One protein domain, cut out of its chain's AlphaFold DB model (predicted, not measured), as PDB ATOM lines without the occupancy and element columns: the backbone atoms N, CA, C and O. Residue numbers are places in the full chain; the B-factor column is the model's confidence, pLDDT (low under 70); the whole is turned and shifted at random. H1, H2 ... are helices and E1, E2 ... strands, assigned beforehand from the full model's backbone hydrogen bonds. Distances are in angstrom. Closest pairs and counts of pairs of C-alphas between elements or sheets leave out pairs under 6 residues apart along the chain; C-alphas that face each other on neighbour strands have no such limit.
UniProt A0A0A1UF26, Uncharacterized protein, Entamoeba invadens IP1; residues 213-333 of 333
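AT A GLANCE: This is residues 213 to 333 of the 333 residues of an uncharacterized protein of Entamoeba invadens IP1 (UniProt A0A0A1UF26). A long, twisted sheet of six strands forms a wall, with helices H1 and H2 over one face and no named helix over the other. E2, E3, E4 and E5 make a meander, each strand the antiparallel neighbour of the one before; E6 is parallel to E5. The 121 printed residues run H1 E1 E2 E3 E4 E5 H2 E6, class mixed, helices and strands. The whole is compact, radius of gyration of the C-alphas 15.5 A, spanning 48 by 32 by 25 A.

HOW THE PARTS SIT: E3, residues 249 to 260, has E1, residues 232 to 234, and E2, residues 240 to 246, on one side and E4, residues 269 to 280, on the other side. Within hydrogen-bond range are N 233 and O 259 at 2.8 A, N 243 and O 253 at 2.8 A, and N 254 and O 275 at 2.9 A. E5, residues 286 to 298, pairs with E4 through N 276 and O 290, 2.8 A, and with E6, residues 318 to 326, through N 296 and O 323, 2.9 A. H2, residues 304 to 317, is over E5 at a height over the sheet of 9.5 A; E5, H2, E6 form a strand-helix-strand unit, parallel strands joined through a helix, with a right-handed crossover. H1, residues 213 to 227, on the same face, touches H2 with residues 226 to 227 alone, at a steep tilt of 53 degrees; the closest C-alphas, Cys 227 and Thr 313, are 6.0 A apart. O i to N i+4 pairs within range are 8 of 11 in H1 and 8 of 10 in H2.

IN THESE COORDINATES: H1 begins at C-alpha 213 (196.493, 254.748, 199.070). E3 measures 35.2 A, E4 36.4 A, E5 35.7 A. E6 bends by 101 degrees at residue 321 and ends at C-alpha 326 (173.588, 248.426, 217.193).

THE WHOLE: The farthest C-alphas, Thr 284 and Leu 301, are 48.3 A apart. The printed part has no cut and no long link; residues 330 to 333 are under pLDDT 70.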
ATOM      1  N   GLN A 213     197.752 255.393 199.464       93.12
ATOM      2  CA  GLN A 213     196.493 254.748 199.070       93.12
ATOM      3  C   GLN A 213     196.685 253.420 198.329       93.12
ATOM      4  O   GLN A 213     195.842 252.526 198.406       93.12
ATOM      5  N   LYS A 214     197.782 253.256 197.594       94.12
ATOM      6  CA  LYS A 214     198.058 252.028 196.849       94.12
ATOM      7  C   LYS A 214     198.120 250.800 197.760       94.12
ATOM      8  O   LYS A 214     197.761 249.708 197.316       94.12
ATOM      9  N   ILE A 215     198.489 250.963 199.035       94.31
ATOM     10  CA  ILE A 215     198.679 249.832 199.947       94.31
ATOM     11  C   ILE A 215     197.376 249.115 200.320       94.31
ATOM     12  O   ILE A 215     197.371 247.909 200.559       94.31
ATOM     13  N   ILE A 216     196.245 249.826 200.305       95.06
ATOM     14  CA  ILE A 216     194.943 249.268 200.697       95.06
ATOM     15  C   ILE A 216     194.250 248.495 199.567       95.06
ATOM     16  O   ILE A 216     193.217 247.856 199.798       95.06
ATOM     17  N   ALA A 217     194.784 248.530 198.341       94.88
ATOM     18  CA  ALA A 217     194.153 247.919 197.172       94.88
ATOM     19  C   ALA A 217     193.989 246.397 197.331       94.88
ATOM     20  O   ALA A 217     192.904 245.859 197.092       94.88
ATOM     21  N   ASN A 218     195.033 245.709 197.807       95.62
ATOM     22  CA  ASN A 218     195.013 244.257 198.015       95.62
ATOM     23  C   ASN A 218     194.026 243.849 199.119       95.62
ATOM     24  O   ASN A 218     193.274 242.890 198.948       95.62
ATOM     25  N   SER A 219     193.973 244.610 200.213       96.31
ATOM     26  CA  SER A 219     193.010 244.410 201.304       96.31
ATOM     27  C   SER A 219     191.571 244.629 200.839       96.31
ATOM     28  O   SER A 219     190.686 243.836 201.147       96.31
ATOM     29  N   THR A 220     191.341 245.652 200.013       95.94
ATOM     30  CA  THR A 220     190.024 245.921 199.416       95.94
ATOM     31  C   THR A 220     189.587 244.782 198.494       95.94
ATOM     32  O   THR A 220     188.428 244.365 198.517       95.94
ATOM     33  N   LEU A 221     190.509 244.243 197.691       95.56
ATOM     34  CA  LEU A 221     190.245 243.080 196.846       95.56
ATOM     35  C   LEU A 221     189.930 241.838 197.692       95.56
ATOM     36  O   LEU A 221     188.944 241.155 197.416       95.56
ATOM     37  N   ARG A 222     190.708 241.579 198.752       95.19
ATOM     38  CA  ARG A 222     190.452 240.484 199.697       95.19
ATOM     39  C   ARG A 222     189.065 240.604 200.328       95.19
ATOM     40  O   ARG A 222     188.337 239.616 200.351       95.19
ATOM     41  N   LEU A 223     188.684 241.800 200.776       96.25
ATOM     42  CA  LEU A 223     187.360 242.066 201.335       96.25
ATOM     43  C   LEU A 223     186.253 241.748 200.323       96.25
ATOM     44  O   LEU A 223     185.327 241.011 200.641       96.25
ATOM     45  N   LYS A 224     186.381 242.222 199.076       95.44
ATOM     46  CA  LYS A 224     185.421 241.914 197.999       95.44
ATOM     47  C   LYS A 224     185.309 240.412 197.725       95.44
ATOM     48  O   LYS A 224     184.205 239.921 197.514       95.44
ATOM     49  N   MET A 225     186.422 239.677 197.756       94.44
ATOM     50  CA  MET A 225     186.411 238.219 197.588       94.44
ATOM     51  C   MET A 225     185.675 237.505 198.728       94.44
ATOM     52  O   MET A 225     184.977 236.531 198.466       94.44
ATOM     53  N   VAL A 226     185.829 237.972 199.971       95.12
ATOM     54  CA  VAL A 226     185.158 237.391 201.148       95.12
ATOM     55  C   VAL A 226     183.667 237.717 201.152       95.12
ATOM     56  O   VAL A 226     182.847 236.827 201.349       95.12
ATOM     57  N   CYS A 227     183.308 238.969 200.872       95.75
ATOM     58  CA  CYS A 227     181.918 239.412 200.831       95.75
ATOM     59  C   CYS A 227     181.122 238.804 199.665       95.75
ATOM     60  O   CYS A 227     179.896 238.726 199.735       95.75
ATOM     61  N   GLY A 228     181.790 238.384 198.586       94.75
ATOM     62  CA  GLY A 228     181.147 237.765 197.432       94.75
ATOM     63  C   GLY A 228     180.086 238.675 196.812       94.75
ATOM     64  O   GLY A 228     180.402 239.712 196.233       94.75
ATOM     65  N   THR A 229     178.818 238.276 196.921       94.06
ATOM     66  CA  THR A 229     177.668 239.031 196.399       94.06
ATOM     67  C   THR A 229     177.068 240.015 197.401       94.06
ATOM     68  O   THR A 229     176.170 240.763 197.017       94.06
ATOM     69  N   MET A 230     177.530 240.035 198.658       95.69
ATOM     70  CA  MET A 230     177.041 240.960 199.680       95.69
ATOM     71  C   MET A 230     177.357 242.408 199.263       95.69
ATOM     72  O   MET A 230     178.533 242.769 199.177       95.69
ATOM     73  N   PRO A 231     176.342 243.249 198.987       93.50
ATOM     74  CA  PRO A 231     176.563 244.582 198.445       93.50
ATOM     75  C   PRO A 231     176.934 245.581 199.546       93.50
ATOM     76  O   PRO A 231     176.155 245.829 200.467       93.50
ATOM     77  N   PHE A 232     178.089 246.224 199.401       97.31
ATOM     78  CA  PHE A 232     178.542 247.305 200.277       97.31
ATOM     79  C   PHE A 232     179.265 248.397 199.476       97.31
ATOM     80  O   PHE A 232     179.624 248.206 198.310       97.31
ATOM     81  N   LYS A 233     179.453 249.554 200.104       97.12
ATOM     82  CA  LYS A 233     180.154 250.729 199.572       97.12
ATOM     83  C   LYS A 233     180.886 251.464 200.700       97.12
ATOM     84  O   LYS A 233     180.663 251.162 201.870       97.12
ATOM     85  N   ASP A 234     181.708 252.452 200.353       97.12
ATOM     86  CA  ASP A 234     182.301 253.357 201.343       97.12
ATOM     87  C   ASP A 234     181.205 254.038 202.183       97.12
ATOM     88  O   ASP A 234     180.153 254.414 201.653       97.12
ATOM     89  N   SER A 235     181.451 254.191 203.489       95.94
ATOM     90  CA  SER A 235     180.524 254.884 204.390       95.94
ATOM     91  C   SER A 235     180.267 256.325 203.946       95.94
ATOM     92  O   SER A 235     181.111 256.955 203.304       95.94
ATOM     93  N   HIS A 236     179.117 256.876 204.335       92.31
ATOM     94  CA  HIS A 236     178.837 258.302 204.192       92.31
ATOM     95  C   HIS A 236     178.537 258.927 205.568       92.31
ATOM     96  O   HIS A 236     177.551 258.520 206.179       92.31
ATOM     97  N   PRO A 237     179.351 259.889 206.055       91.88
ATOM     98  CA  PRO A 237     180.555 260.434 205.418       91.88
ATOM     99  C   PRO A 237     181.675 259.388 205.250       91.88
ATOM    100  O   PRO A 237     181.707 258.369 205.945       91.88
ATOM    101  N   MET A 238     182.581 259.634 204.294       92.00
ATOM    102  CA  MET A 238     183.723 258.749 204.035       92.00
ATOM    103  C   MET A 238     184.627 258.721 205.264       92.00
ATOM    104  O   MET A 238     185.177 259.753 205.649       92.00
ATOM    105  N   PHE A 239     184.815 257.534 205.837       94.50
ATOM    106  CA  PHE A 239     185.732 257.327 206.946       94.50
ATOM    107  C   PHE A 239     186.997 256.620 206.462       94.50
ATOM    108  O   PHE A 239     186.963 255.470 206.006       94.50
ATOM    109  N   TRP A 240     188.113 257.329 206.578       95.50
ATOM    110  CA  TRP A 240     189.453 256.784 206.446       95.50
ATOM    111  C   TRP A 240     190.308 257.417 207.534       95.50
ATOM    112  O   TRP A 240     190.318 258.637 207.678       95.50
ATOM    113  N   GLU A 241     190.994 256.593 208.306       96.25
ATOM    114  CA  GLU A 241     191.971 257.029 209.293       96.25
ATOM    115  C   GLU A 241     193.246 256.201 209.119       96.25
ATOM    116  O   GLU A 241     193.185 255.015 208.799       96.25
ATOM    117  N   ILE A 242     194.404 256.829 209.264       97.56
ATOM    118  CA  ILE A 242     195.721 256.209 209.186       97.56
ATOM    119  C   ILE A 242     196.433 256.563 210.481       97.56
ATOM    120  O   ILE A 242     196.760 257.723 210.711       97.56
ATOM    121  N   VAL A 243     196.675 255.570 211.325       97.31
ATOM    122  CA  VAL A 243     197.350 255.754 212.609       97.31
ATOM    123  C   VAL A 243     198.708 255.086 212.550       97.31
ATOM    124  O   VAL A 243     198.827 253.922 212.164       97.31
ATOM    125  N   ILE A 244     199.729 255.829 212.948       97.69
ATOM    126  CA  ILE A 244     201.081 255.330 213.121       97.69
ATOM    127  C   ILE A 244     201.371 255.291 214.611       97.69
ATOM    128  O   ILE A 244     201.206 256.298 215.295       97.69
ATOM    129  N   VAL A 245     201.766 254.125 215.111       97.12
ATOM    130  CA  VAL A 245     202.039 253.902 216.532       97.12
ATOM    131  C   VAL A 245     203.477 253.429 216.689       97.12
ATOM    132  O   VAL A 245     203.838 252.370 216.173       97.12
ATOM    133  N   PHE A 246     204.288 254.217 217.392       96.00
ATOM    134  CA  PHE A 246     205.651 253.857 217.777       96.00
ATOM    135  C   PHE A 246     205.669 253.243 219.183       96.00
ATOM    136  O   PHE A 246     205.335 253.926 220.153       96.00
ATOM    137  N   GLN A 247     206.060 251.968 219.269       93.62
ATOM    138  CA  GLN A 247     206.207 251.175 220.499       93.62
ATOM    139  C   GLN A 247     207.555 250.418 220.483       93.62
ATOM    140  O   GLN A 247     208.589 250.977 220.118       93.62
ATOM    141  N   ASP A 248     207.554 249.124 220.827       94.00
ATOM    142  CA  ASP A 248     208.635 248.173 220.534       94.00
ATOM    143  C   ASP A 248     208.824 247.952 219.019       94.00
ATOM    144  O   ASP A 248     209.921 247.655 218.535       94.00
ATOM    145  N   LYS A 249     207.735 248.126 218.271       96.75
ATOM    146  CA  LYS A 249     207.629 248.088 216.814       96.75
ATOM    147  C   LYS A 249     206.917 249.339 216.311       96.75
ATOM    148  O   LYS A 249     206.282 250.059 217.080       96.75
ATOM    149  N   ALA A 250     207.003 249.578 215.006       97.56
ATOM    150  CA  ALA A 250     206.216 250.614 214.355       97.56
ATOM    151  C   ALA A 250     205.017 249.978 213.643       97.56
ATOM    152  O   ALA A 250     205.177 249.098 212.792       97.56
ATOM    153  N   TYR A 251     203.816 250.436 213.982       98.00
ATOM    154  CA  TYR A 251     202.567 249.975 213.385       98.00
ATOM    155  C   TYR A 251     202.016 251.069 212.482       98.00
ATOM    156  O   TYR A 251     201.800 252.181 212.946       98.00
ATOM    157  N   VAL A 252     201.756 250.758 211.214       98.25
ATOM    158  CA  VAL A 252     200.997 251.626 210.302       98.25
ATOM    159  C   VAL A 252     199.641 250.975 210.071       98.25
ATOM    160  O   VAL A 252     199.549 249.917 209.445       98.25
ATOM    161  N   ILE A 253     198.591 251.582 210.616       98.31
ATOM    162  CA  ILE A 253     197.246 251.016 210.649       98.31
ATOM    163  C   ILE A 253     196.314 251.898 209.831       98.31
ATOM    164  O   ILE A 253     196.144 253.074 210.134       98.31
ATOM    165  N   HIS A 254     195.692 251.334 208.802       98.38
ATOM    166  CA  HIS A 254     194.627 252.001 208.052       98.38
ATOM    167  C   HIS A 254     193.286 251.499 208.549       98.38
ATOM    168  O   HIS A 254     193.060 250.298 208.481       98.38
ATOM    169  N   TYR A 255     192.390 252.392 208.942       98.19
ATOM    170  CA  TYR A 255     190.997 252.107 209.261       98.19
ATOM    171  C   TYR A 255     190.092 252.616 208.142       98.19
ATOM    172  O   TYR A 255     190.274 253.716 207.610       98.19
ATOM    173  N   ARG A 256     189.089 251.820 207.786       97.81
ATOM    174  CA  ARG A 256     188.095 252.139 206.760       97.81
ATOM    175  C   ARG A 256     186.726 251.677 207.222       97.81
ATOM    176  O   ARG A 256     186.578 250.560 207.712       97.81
ATOM    177  N   LYS A 257     185.707 252.498 206.974       97.94
ATOM    178  CA  LYS A 257     184.310 252.132 207.227       97.94
ATOM    179  C   LYS A 257     183.575 251.896 205.916       97.94
ATOM    180  O   LYS A 257     183.733 252.645 204.951       97.94
ATOM    181  N   GLN A 258     182.799 250.826 205.872       98.19
ATOM    182  CA  GLN A 258     181.927 250.468 204.759       98.19
ATOM    183  C   GLN A 258     180.496 250.355 205.270       98.19
ATOM    184  O   GLN A 258     180.273 250.077 206.445       98.19
ATOM    185  N   GLU A 259     179.527 250.542 204.388       97.94
ATOM    186  CA  GLU A 259     178.107 250.385 204.684       97.94
ATOM    187  C   GLU A 259     177.387 249.617 203.577       97.94
ATOM    188  O   GLU A 259     177.852 249.538 202.437       97.94
ATOM    189  N   SER A 260     176.222 249.070 203.902       98.19
ATOM    190  CA  SER A 260     175.304 248.498 202.930       98.19
ATOM    191  C   SER A 260     174.917 249.525 201.863       98.19
ATOM    192  O   SER A 260     174.757 250.721 202.120       98.19
ATOM    193  N   ILE A 261     174.695 249.051 200.636       97.44
ATOM    194  CA  ILE A 261     174.155 249.914 199.573       97.44
ATOM    195  C   ILE A 261     172.721 250.347 199.907       97.44
ATOM    196  O   ILE A 261     172.354 251.501 199.662       97.44
ATOM    197  N   SER A 262     171.927 249.433 200.476       96.75
ATOM    198  CA  SER A 262     170.572 249.726 200.936       96.75
ATOM    199  C   SER A 262     170.606 250.715 202.094       96.75
ATOM    200  O   SER A 262     171.404 250.564 203.017       96.75
ATOM    201  N   LYS A 263     169.726 251.717 202.036       94.81
ATOM    202  CA  LYS A 263     169.484 252.698 203.107       94.81
ATOM    203  C   LYS A 263     168.240 252.371 203.930       94.81
ATOM    204  O   LYS A 263     167.839 253.161 204.775       94.81
ATOM    205  N   LYS A 264     167.608 251.227 203.663       97.19
ATOM    206  CA  LYS A 264     166.456 250.759 204.426       97.19
ATOM    207  C   LYS A 264     166.931 250.221 205.780       97.19
ATOM    208  O   LYS A 264     167.791 249.337 205.765       97.19
ATOM    209  N   PRO A 265     166.387 250.683 206.918       97.06
ATOM    210  CA  PRO A 265     166.805 250.232 208.250       97.06
ATOM    211  C   PRO A 265     166.828 248.702 208.407       97.06
ATOM    212  O   PRO A 265     167.760 248.123 208.962       97.06
ATOM    213  N   GLU A 266     165.851 248.013 207.820       97.88
ATOM    214  CA  GLU A 266     165.720 246.555 207.869       97.88
ATOM    215  C   GLU A 266     166.843 245.775 207.155       97.88
ATOM    216  O   GLU A 266     167.016 244.575 207.390       97.88
ATOM    217  N   GLU A 267     167.610 246.450 206.301       97.69
ATOM    218  CA  GLU A 267     168.722 245.912 205.512       97.69
ATOM    219  C   GLU A 267     170.056 246.610 205.827       97.69
ATOM    220  O   GLU A 267     171.091 246.194 205.302       97.69
ATOM    221  N   TYR A 268     170.044 247.668 206.645       97.75
ATOM    222  CA  TYR A 268     171.201 248.533 206.843       97.75
ATOM    223  C   TYR A 268     172.236 247.907 207.776       97.75
ATOM    224  O   TYR A 268     171.929 247.470 208.880       97.75
ATOM    225  N   PHE A 269     173.494 247.910 207.356       98.00
ATOM    226  CA  PHE A 269     174.618 247.568 208.219       98.00
ATOM    227  C   PHE A 269     175.831 248.399 207.820       98.00
ATOM    228  O   PHE A 269     175.958 248.832 206.672       98.00
ATOM    229  N   ARG A 270     176.757 248.587 208.750       98.00
ATOM    230  CA  ARG A 270     178.076 249.156 208.481       98.00
ATOM    231  C   ARG A 270     179.133 248.371 209.236       98.00
ATOM    232  O   ARG A 270     178.842 247.732 210.238       98.00
ATOM    233  N   PHE A 271     180.354 248.367 208.737       98.44
ATOM    234  CA  PHE A 271     181.462 247.705 209.408       98.44
ATOM    235  C   PHE A 271     182.752 248.489 209.211       98.44
ATOM    236  O   PHE A 271     182.960 249.140 208.183       98.44
ATOM    237  N   GLU A 272     183.604 248.435 210.223       98.50
ATOM    238  CA  GLU A 272     184.952 248.987 210.222       98.50
ATOM    239  C   GLU A 272     185.933 247.838 210.018       98.50
ATOM    240  O   GLU A 272     185.844 246.794 210.671       98.50
ATOM    241  N   TRP A 273     186.850 248.015 209.077       98.38
ATOM    242  CA  TRP A 273     187.954 247.098 208.855       98.38
ATOM    243  C   TRP A 273     189.262 247.867 208.871       98.38
ATOM    244  O   TRP A 273     189.307 249.068 208.592       98.38
ATOM    245  N   GLU A 274     190.332 247.152 209.171       98.19
ATOM    246  CA  GLU A 274     191.655 247.733 209.296       98.19
ATOM    247  C   GLU A 274     192.726 246.868 208.634       98.19
ATOM    248  O   GLU A 274     192.621 245.641 208.567       98.19
ATOM    249  N   LEU A 275     193.750 247.537 208.109       98.44
ATOM    250  CA  LEU A 275     194.982 246.953 207.588       98.44
ATOM    251  C   LEU A 275     196.116 247.361 208.528       98.44
ATOM    252  O   LEU A 275     196.443 248.541 208.605       98.44
ATOM    253  N   ARG A 276     196.718 246.384 209.207       98.12
ATOM    254  CA  ARG A 276     197.859 246.548 210.111       98.12
ATOM    255  C   ARG A 276     199.141 246.165 209.377       98.12
ATOM    256  O   ARG A 276     199.305 245.016 208.967       98.12
ATOM    257  N   LEU A 277     200.047 247.119 209.217       98.31
ATOM    258  CA  LEU A 277     201.396 246.915 208.701       98.31
ATOM    259  C   LEU A 277     202.369 247.028 209.872       98.31
ATOM    260  O   LEU A 277     202.397 248.058 210.543       98.31
ATOM    261  N   VAL A 278     203.153 245.984 210.122       98.00
ATOM    262  CA  VAL A 278     204.081 245.935 211.254       98.00
ATOM    263  C   VAL A 278     205.507 245.997 210.738       98.00
ATOM    264  O   VAL A 278     205.946 245.138 209.965       98.00
ATOM    265  N   PHE A 279     206.255 246.971 211.226       97.56
ATOM    266  CA  PHE A 279     207.671 247.142 210.958       97.56
ATOM    267  C   PHE A 279     208.469 247.006 212.256       97.56
ATOM    268  O   PHE A 279     207.911 247.011 213.353       97.56
ATOM    269  N   ASN A 280     209.791 246.918 212.155       96.50
ATOM    270  CA  ASN A 280     210.627 247.243 213.309       96.50
ATOM    271  C   ASN A 280     210.441 248.720 213.720       96.50
ATOM    272  O   ASN A 280     209.885 249.519 212.967       96.50
ATOM    273  N   ASN A 281     210.910 249.089 214.915       94.56
ATOM    274  CA  ASN A 281     210.742 250.445 215.457       94.56
ATOM    275  C   ASN A 281     211.308 251.548 214.534       94.56
ATOM    276  O   ASN A 281     210.784 252.651 214.465       94.56
ATOM    277  N   GLU A 282     212.345 251.225 213.762       94.19
ATOM    278  CA  GLU A 282     213.002 252.154 212.837       94.19
ATOM    279  C   GLU A 282     212.342 252.224 211.450       94.19
ATOM    280  O   GLU A 282     212.885 252.874 210.565       94.19
ATOM    281  N   LEU A 283     211.227 251.522 211.199       95.06
ATOM    282  CA  LEU A 283     210.569 251.454 209.880       95.06
ATOM    283  C   LEU A 283     211.494 251.009 208.723       95.06
ATOM    284  O   LEU A 283     211.196 251.236 207.551       95.06
ATOM    285  N   THR A 284     212.607 250.332 209.015       93.00
ATOM    286  CA  THR A 284     213.560 249.831 208.007       93.00
ATOM    287  C   THR A 284     213.219 248.432 207.509       93.00
ATOM    288  O   THR A 284     213.588 248.075 206.390       93.00
ATOM    289  N   GLN A 285     212.515 247.634 208.314       93.25
ATOM    290  CA  GLN A 285     212.192 246.243 208.002       93.25
ATOM    291  C   GLN A 285     210.699 245.977 208.156       93.25
ATOM    292  O   GLN A 285     210.138 246.120 209.241       93.25
ATOM    293  N   PHE A 286     210.071 245.539 207.065       94.94
ATOM    294  CA  PHE A 286     208.693 245.073 207.060       94.94
ATOM    295  C   PHE A 286     208.601 243.648 207.620       94.94
ATOM    296  O   PHE A 286     209.265 242.746 207.111       94.94
ATOM    297  N   SER A 287     207.769 243.433 208.639       95.12
ATOM    298  CA  SER A 287     207.661 242.140 209.329       95.12
ATOM    299  C   SER A 287     206.347 241.413 209.044       95.12
ATOM    300  O   SER A 287     206.359 240.249 208.642       95.12
ATOM    301  N   GLU A 288     205.209 242.093 209.193       96.50
ATOM    302  CA  GLU A 288     203.893 241.454 209.169       96.50
ATOM    303  C   GLU A 288     202.826 242.343 208.525       96.50
ATOM    304  O   GLU A 288     202.852 243.568 208.640       96.50
ATOM    305  N   VAL A 289     201.867 241.701 207.850       97.50
ATOM    306  CA  VAL A 289     200.637 242.320 207.345       97.50
ATOM    307  C   VAL A 289     199.425 241.565 207.893       97.50
ATOM    308  O   VAL A 289     199.257 240.370 207.636       97.50
ATOM    309  N   GLY A 290     198.553 242.281 208.595       97.25
ATOM    310  CA  GLY A 290     197.264 241.797 209.083       97.25
ATOM    311  C   GLY A 290     196.116 242.615 208.503       97.25
ATOM    312  O   GLY A 290     196.258 243.810 208.262       97.25
ATOM    313  N   MET A 291     194.972 241.985 208.256       97.44
ATOM    314  CA  MET A 291     193.752 242.676 207.847       97.44
ATOM    315  C   MET A 291     192.557 241.980 208.466       97.44
ATOM    316  O   MET A 291     192.508 240.747 208.479       97.44
ATOM    317  N   GLY A 292     191.601 242.767 208.944       97.94
ATOM    318  CA  GLY A 292     190.379 242.210 209.485       97.94
ATOM    319  C   GLY A 292     189.312 243.241 209.811       97.94
ATOM    320  O   GLY A 292     189.538 244.448 209.744       97.94
ATOM    321  N   VAL A 293     188.126 242.735 210.132       98.50
ATOM    322  CA  VAL A 293     186.979 243.511 210.606       98.50
ATOM    323  C   VAL A 293     187.097 243.675 212.117       98.50
ATOM    324  O   VAL A 293     187.211 242.680 212.837       98.50
ATOM    325  N   SER A 294     187.073 244.921 212.585       98.12
ATOM    326  CA  SER A 294     187.167 245.278 214.005       98.12
ATOM    327  C   SER A 294     185.800 245.602 214.612       98.12
ATOM    328  O   SER A 294     185.563 245.343 215.791       98.12
ATOM    329  N   THR A 295     184.867 246.125 213.814       98.31
ATOM    330  CA  THR A 295     183.523 246.499 214.284       98.31
ATOM    331  C   THR A 295     182.475 246.169 213.230       98.31
ATOM    332  O   THR A 295     182.675 246.455 212.051       98.31
ATOM    333  N   ILE A 296     181.336 245.617 213.646       98.50
ATOM    334  CA  ILE A 296     180.131 245.462 212.822       98.50
ATOM    335  C   ILE A 296     178.972 246.135 213.554       98.50
ATOM    336  O   ILE A 296     178.706 245.840 214.716       98.50
ATOM    337  N   GLU A 297     178.270 247.020 212.865       98.12
ATOM    338  CA  GLU A 297     177.162 247.786 213.418       98.12
ATOM    339  C   GLU A 297     175.913 247.573 212.564       98.12
ATOM    340  O   GLU A 297     175.957 247.656 211.332       98.12
ATOM    341  N   PHE A 298     174.789 247.317 213.220       98.31
ATOM    342  CA  PHE A 298     173.495 247.143 212.567       98.31
ATOM    343  C   PHE A 298     172.553 248.280 212.929       98.31
ATOM    344  O   PHE A 298     172.592 248.794 214.047       98.31
ATOM    345  N   ASP A 299     171.652 248.640 212.019       97.44
ATOM    346  CA  ASP A 299     170.492 249.407 212.456       97.44
ATOM    347  C   ASP A 299     169.681 248.544 213.455       97.44
ATOM    348  O   ASP A 299     169.543 247.323 213.265       97.44
ATOM    349  N   PRO A 300     169.128 249.122 214.535       97.06
ATOM    350  CA  PRO A 300     168.281 248.383 215.471       97.06
ATOM    351  C   PRO A 300     167.118 247.623 214.806       97.06
ATOM    352  O   PRO A 300     166.638 246.627 215.347       97.06
ATOM    353  N   LEU A 301     166.661 248.071 213.632       97.56
ATOM    354  CA  LEU A 301     165.580 247.462 212.854       97.56
ATOM    355  C   LEU A 301     166.065 246.426 211.830       97.56
ATOM    356  O   LEU A 301     165.231 245.798 211.172       97.56
ATOM    357  N   THR A 302     167.376 246.211 211.680       98.25
ATOM    358  CA  THR A 302     167.920 245.242 210.721       98.25
ATOM    359  C   THR A 302     167.427 243.831 211.010       98.25
ATOM    360  O   THR A 302     167.581 243.316 212.123       98.25
ATOM    361  N   LYS A 303     166.881 243.174 209.980       98.25
ATOM    362  CA  LYS A 303     166.336 241.815 210.076       98.25
ATOM    363  C   LYS A 303     167.391 240.826 210.560       98.25
ATOM    364  O   LYS A 303     168.548 240.870 210.144       98.25
ATOM    365  N   GLN A 304     166.961 239.865 211.374       98.31
ATOM    366  CA  GLN A 304     167.834 238.814 211.905       98.31
ATOM    367  C   GLN A 304     168.493 237.974 210.802       98.31
ATOM    368  O   GLN A 304     169.648 237.584 210.929       98.31
ATOM    369  N   GLU A 305     167.790 237.747 209.691       98.12
ATOM    370  CA  GLU A 305     168.323 237.052 208.512       98.12
ATOM    371  C   GLU A 305     169.508 237.811 207.902       98.12
ATOM    372  O   GLU A 305     170.555 237.218 207.640       98.12
ATOM    373  N   THR A 306     169.375 239.132 207.750       98.00
ATOM    374  CA  THR A 306     170.446 240.015 207.273       98.00
ATOM    375  C   THR A 306     171.622 240.018 208.246       98.00
ATOM    376  O   THR A 306     172.760 239.839 207.821       98.00
ATOM    377  N   ARG A 307     171.365 240.151 209.558       98.44
ATOM    378  CA  ARG A 307     172.414 240.101 210.594       98.44
ATOM    379  C   ARG A 307     173.206 238.801 210.522       98.44
ATOM    380  O   ARG A 307     174.432 238.829 210.476       98.44
ATOM    381  N   LYS A 308     172.504 237.666 210.462       98.44
ATOM    382  CA  LYS A 308     173.114 236.339 210.352       98.44
ATOM    383  C   LYS A 308     173.975 236.225 209.094       98.44
ATOM    384  O   LYS A 308     175.125 235.816 209.204       98.44
ATOM    385  N   LEU A 309     173.453 236.643 207.939       97.94
ATOM    386  CA  LEU A 309     174.191 236.627 206.675       97.94
ATOM    387  C   LEU A 309     175.487 237.446 206.760       97.94
ATOM    388  O   LEU A 309     176.547 236.948 206.383       97.94
ATOM    389  N   VAL A 310     175.416 238.679 207.273       98.38
ATOM    390  CA  VAL A 310     176.582 239.570 207.409       98.38
ATOM    391  C   VAL A 310     177.620 238.963 208.351       98.38
ATOM    392  O   VAL A 310     178.798 238.887 208.000       98.38
ATOM    393  N   LEU A 311     177.191 238.482 209.522       98.44
ATOM    394  CA  LEU A 311     178.086 237.879 210.510       98.44
ATOM    395  C   LEU A 311     178.759 236.614 209.970       98.44
ATOM    396  O   LEU A 311     179.969 236.475 210.106       98.44
ATOM    397  N   GLU A 312     178.015 235.712 209.329       98.19
ATOM    398  CA  GLU A 312     178.578 234.495 208.731       98.19
ATOM    399  C   GLU A 312     179.567 234.815 207.603       98.19
ATOM    400  O   GLU A 312     180.614 234.174 207.510       98.19
ATOM    401  N   THR A 313     179.270 235.837 206.796       98.31
ATOM    402  CA  THR A 313     180.119 236.270 205.676       98.31
ATOM    403  C   THR A 313     181.431 236.895 206.154       98.31
ATOM    404  O   THR A 313     182.489 236.584 205.612       98.31
ATOM    405  N   LEU A 314     181.386 237.767 207.168       98.06
ATOM    406  CA  LEU A 314     182.565 238.501 207.652       98.06
ATOM    407  C   LEU A 314     183.391 237.726 208.685       98.06
ATOM    408  O   LEU A 314     184.584 237.991 208.821       98.06
ATOM    409  N   LYS A 315     182.809 236.725 209.359       97.44
ATOM    410  CA  LYS A 315     183.480 235.910 210.388       97.44
ATOM    411  C   LYS A 315     184.888 235.418 210.016       97.44
ATOM    412  O   LYS A 315     185.749 235.464 210.892       97.44
ATOM    413  N   PRO A 316     185.181 234.956 208.781       96.81
ATOM    414  CA  PRO A 316     186.518 234.469 208.427       96.81
ATOM    415  C   PRO A 316     187.620 235.535 208.452       96.81
ATOM    416  O   PRO A 316     188.794 235.184 208.365       96.81
ATOM    417  N   ILE A 317     187.254 236.818 208.509       97.00
ATOM    418  CA  ILE A 317     188.185 237.949 208.524       97.00
ATOM    419  C   ILE A 317     187.970 238.875 209.726       97.00
ATOM    420  O   ILE A 317     188.511 239.971 209.736       97.00
ATOM    421  N   CYS A 318     187.182 238.493 210.729       98.00
ATOM    422  CA  CYS A 318     187.099 239.272 211.964       98.00
ATOM    423  C   CYS A 318     188.382 239.111 212.789       98.00
ATOM    424  O   CYS A 318     188.932 238.009 212.867       98.00
ATOM    425  N   PHE A 319     188.829 240.183 213.445       96.75
ATOM    426  CA  PHE A 319     189.824 240.045 214.512       96.75
ATOM    427  C   PHE A 319     189.241 239.300 215.713       96.75
ATOM    428  O   PHE A 319     188.025 239.193 215.856       96.75
ATOM    429  N   ALA A 320     190.104 238.776 216.583       95.50
ATOM    430  CA  ALA A 320     189.674 238.044 217.774       95.50
ATOM    431  C   ALA A 320     188.838 238.913 218.734       95.50
ATOM    432  O   ALA A 320     187.927 238.415 219.392       95.50
ATOM    433  N   ASP A 321     189.132 240.209 218.777       94.31
ATOM    434  CA  ASP A 321     188.518 241.225 219.627       94.31
ATOM    435  C   ASP A 321     187.458 242.069 218.903       94.31
ATOM    436  O   ASP A 321     187.090 243.143 219.382       94.31
ATOM    437  N   PHE A 322     186.952 241.606 217.753       97.38
ATOM    438  CA  PHE A 322     185.934 242.352 217.020       97.38
ATOM    439  C   PHE A 322     184.656 242.541 217.844       97.38
ATOM    440  O   PHE A 322     184.247 241.683 218.631       97.38
ATOM    441  N   THR A 323     183.986 243.663 217.615       97.81
ATOM    442  CA  THR A 323     182.748 244.010 218.317       97.81
ATOM    443  C   THR A 323     181.552 244.006 217.376       97.81
ATOM    444  O   THR A 323     181.666 244.296 216.182       97.81
ATOM    445  N   VAL A 324     180.387 243.655 217.923       98.06
ATOM    446  CA  VAL A 324     179.100 243.728 217.227       98.06
ATOM    447  C   VAL A 324     178.153 244.562 218.071       98.06
ATOM    448  O   VAL A 324     177.902 244.221 219.227       98.06
ATOM    449  N   THR A 325     177.631 245.640 217.501       97.44
ATOM    450  CA  THR A 325     176.743 246.573 218.204       97.44
ATOM    451  C   THR A 325     175.585 247.017 217.315       97.44
ATOM    452  O   THR A 325     175.561 246.774 216.108       97.44
ATOM    453  N   ASP A 326     174.600 247.671 217.925       97.00
ATOM    454  CA  ASP A 326     173.588 248.426 217.193       97.00
ATOM    455  C   ASP A 326     174.023 249.892 217.087       97.00
ATOM    456  O   ASP A 326     174.702 250.409 217.976       97.00
ATOM    457  N   ILE A 327     173.637 250.559 216.000       93.25
ATOM    458  CA  ILE A 327     173.921 251.980 215.783       93.25
ATOM    459  C   ILE A 327     173.103 252.799 216.781       93.25
ATOM    460  O   ILE A 327     171.872 252.716 216.815       93.25
ATOM    461  N   ASP A 328     173.790 253.605 217.589       85.62
ATOM    462  CA  ASP A 328     173.135 254.558 218.475       85.62
ATOM    463  C   ASP A 328     172.592 255.725 217.640       85.62
ATOM    464  O   ASP A 328     173.345 256.491 217.038       85.62
ATOM    465  N   LYS A 329     171.262 255.876 217.609       73.44
ATOM    466  CA  LYS A 329     170.582 256.948 216.862       73.44
ATOM    467  C   LYS A 329     170.968 258.354 217.334       73.44
ATOM    468  O   LYS A 329     170.681 259.318 216.639       73.44
ATOM    469  N   ASN A 330     171.615 258.479 218.494       69.56
ATOM    470  CA  ASN A 330     172.109 259.756 219.008       69.56
ATOM    471  C   ASN A 330     173.479 260.173 218.434       69.56
ATOM    472  O   ASN A 330     173.992 261.221 218.825       69.56
ATOM    473  N   GLU A 331     174.103 259.357 217.576       58.16
ATOM    474  CA  GLU A 331     175.386 259.672 216.922       58.16
ATOM    475  C   GLU A 331     175.240 260.247 215.499       58.16
ATOM    476  O   GLU A 331     176.251 260.592 214.887       58.16
ATOM    477  N   GLU A 332     174.018 260.344 214.963       53.12
ATOM    478  CA  GLU A 332     173.747 260.849 213.602       53.12
ATOM    479  C   GLU A 332     173.390 262.352 213.541       53.12
ATOM    480  O   GLU A 332     173.196 262.882 212.446       53.12
ATOM    481  N   GLU A 333     173.343 263.036 214.691       40.53
ATOM    482  CA  GLU A 333     173.246 264.505 214.824       40.53
ATOM    483  C   GLU A 333     174.603 265.119 215.180       40.53
ATOM    484  O   GLU A 333     174.928 266.183 214.602       40.53
TER     485      GLU A 333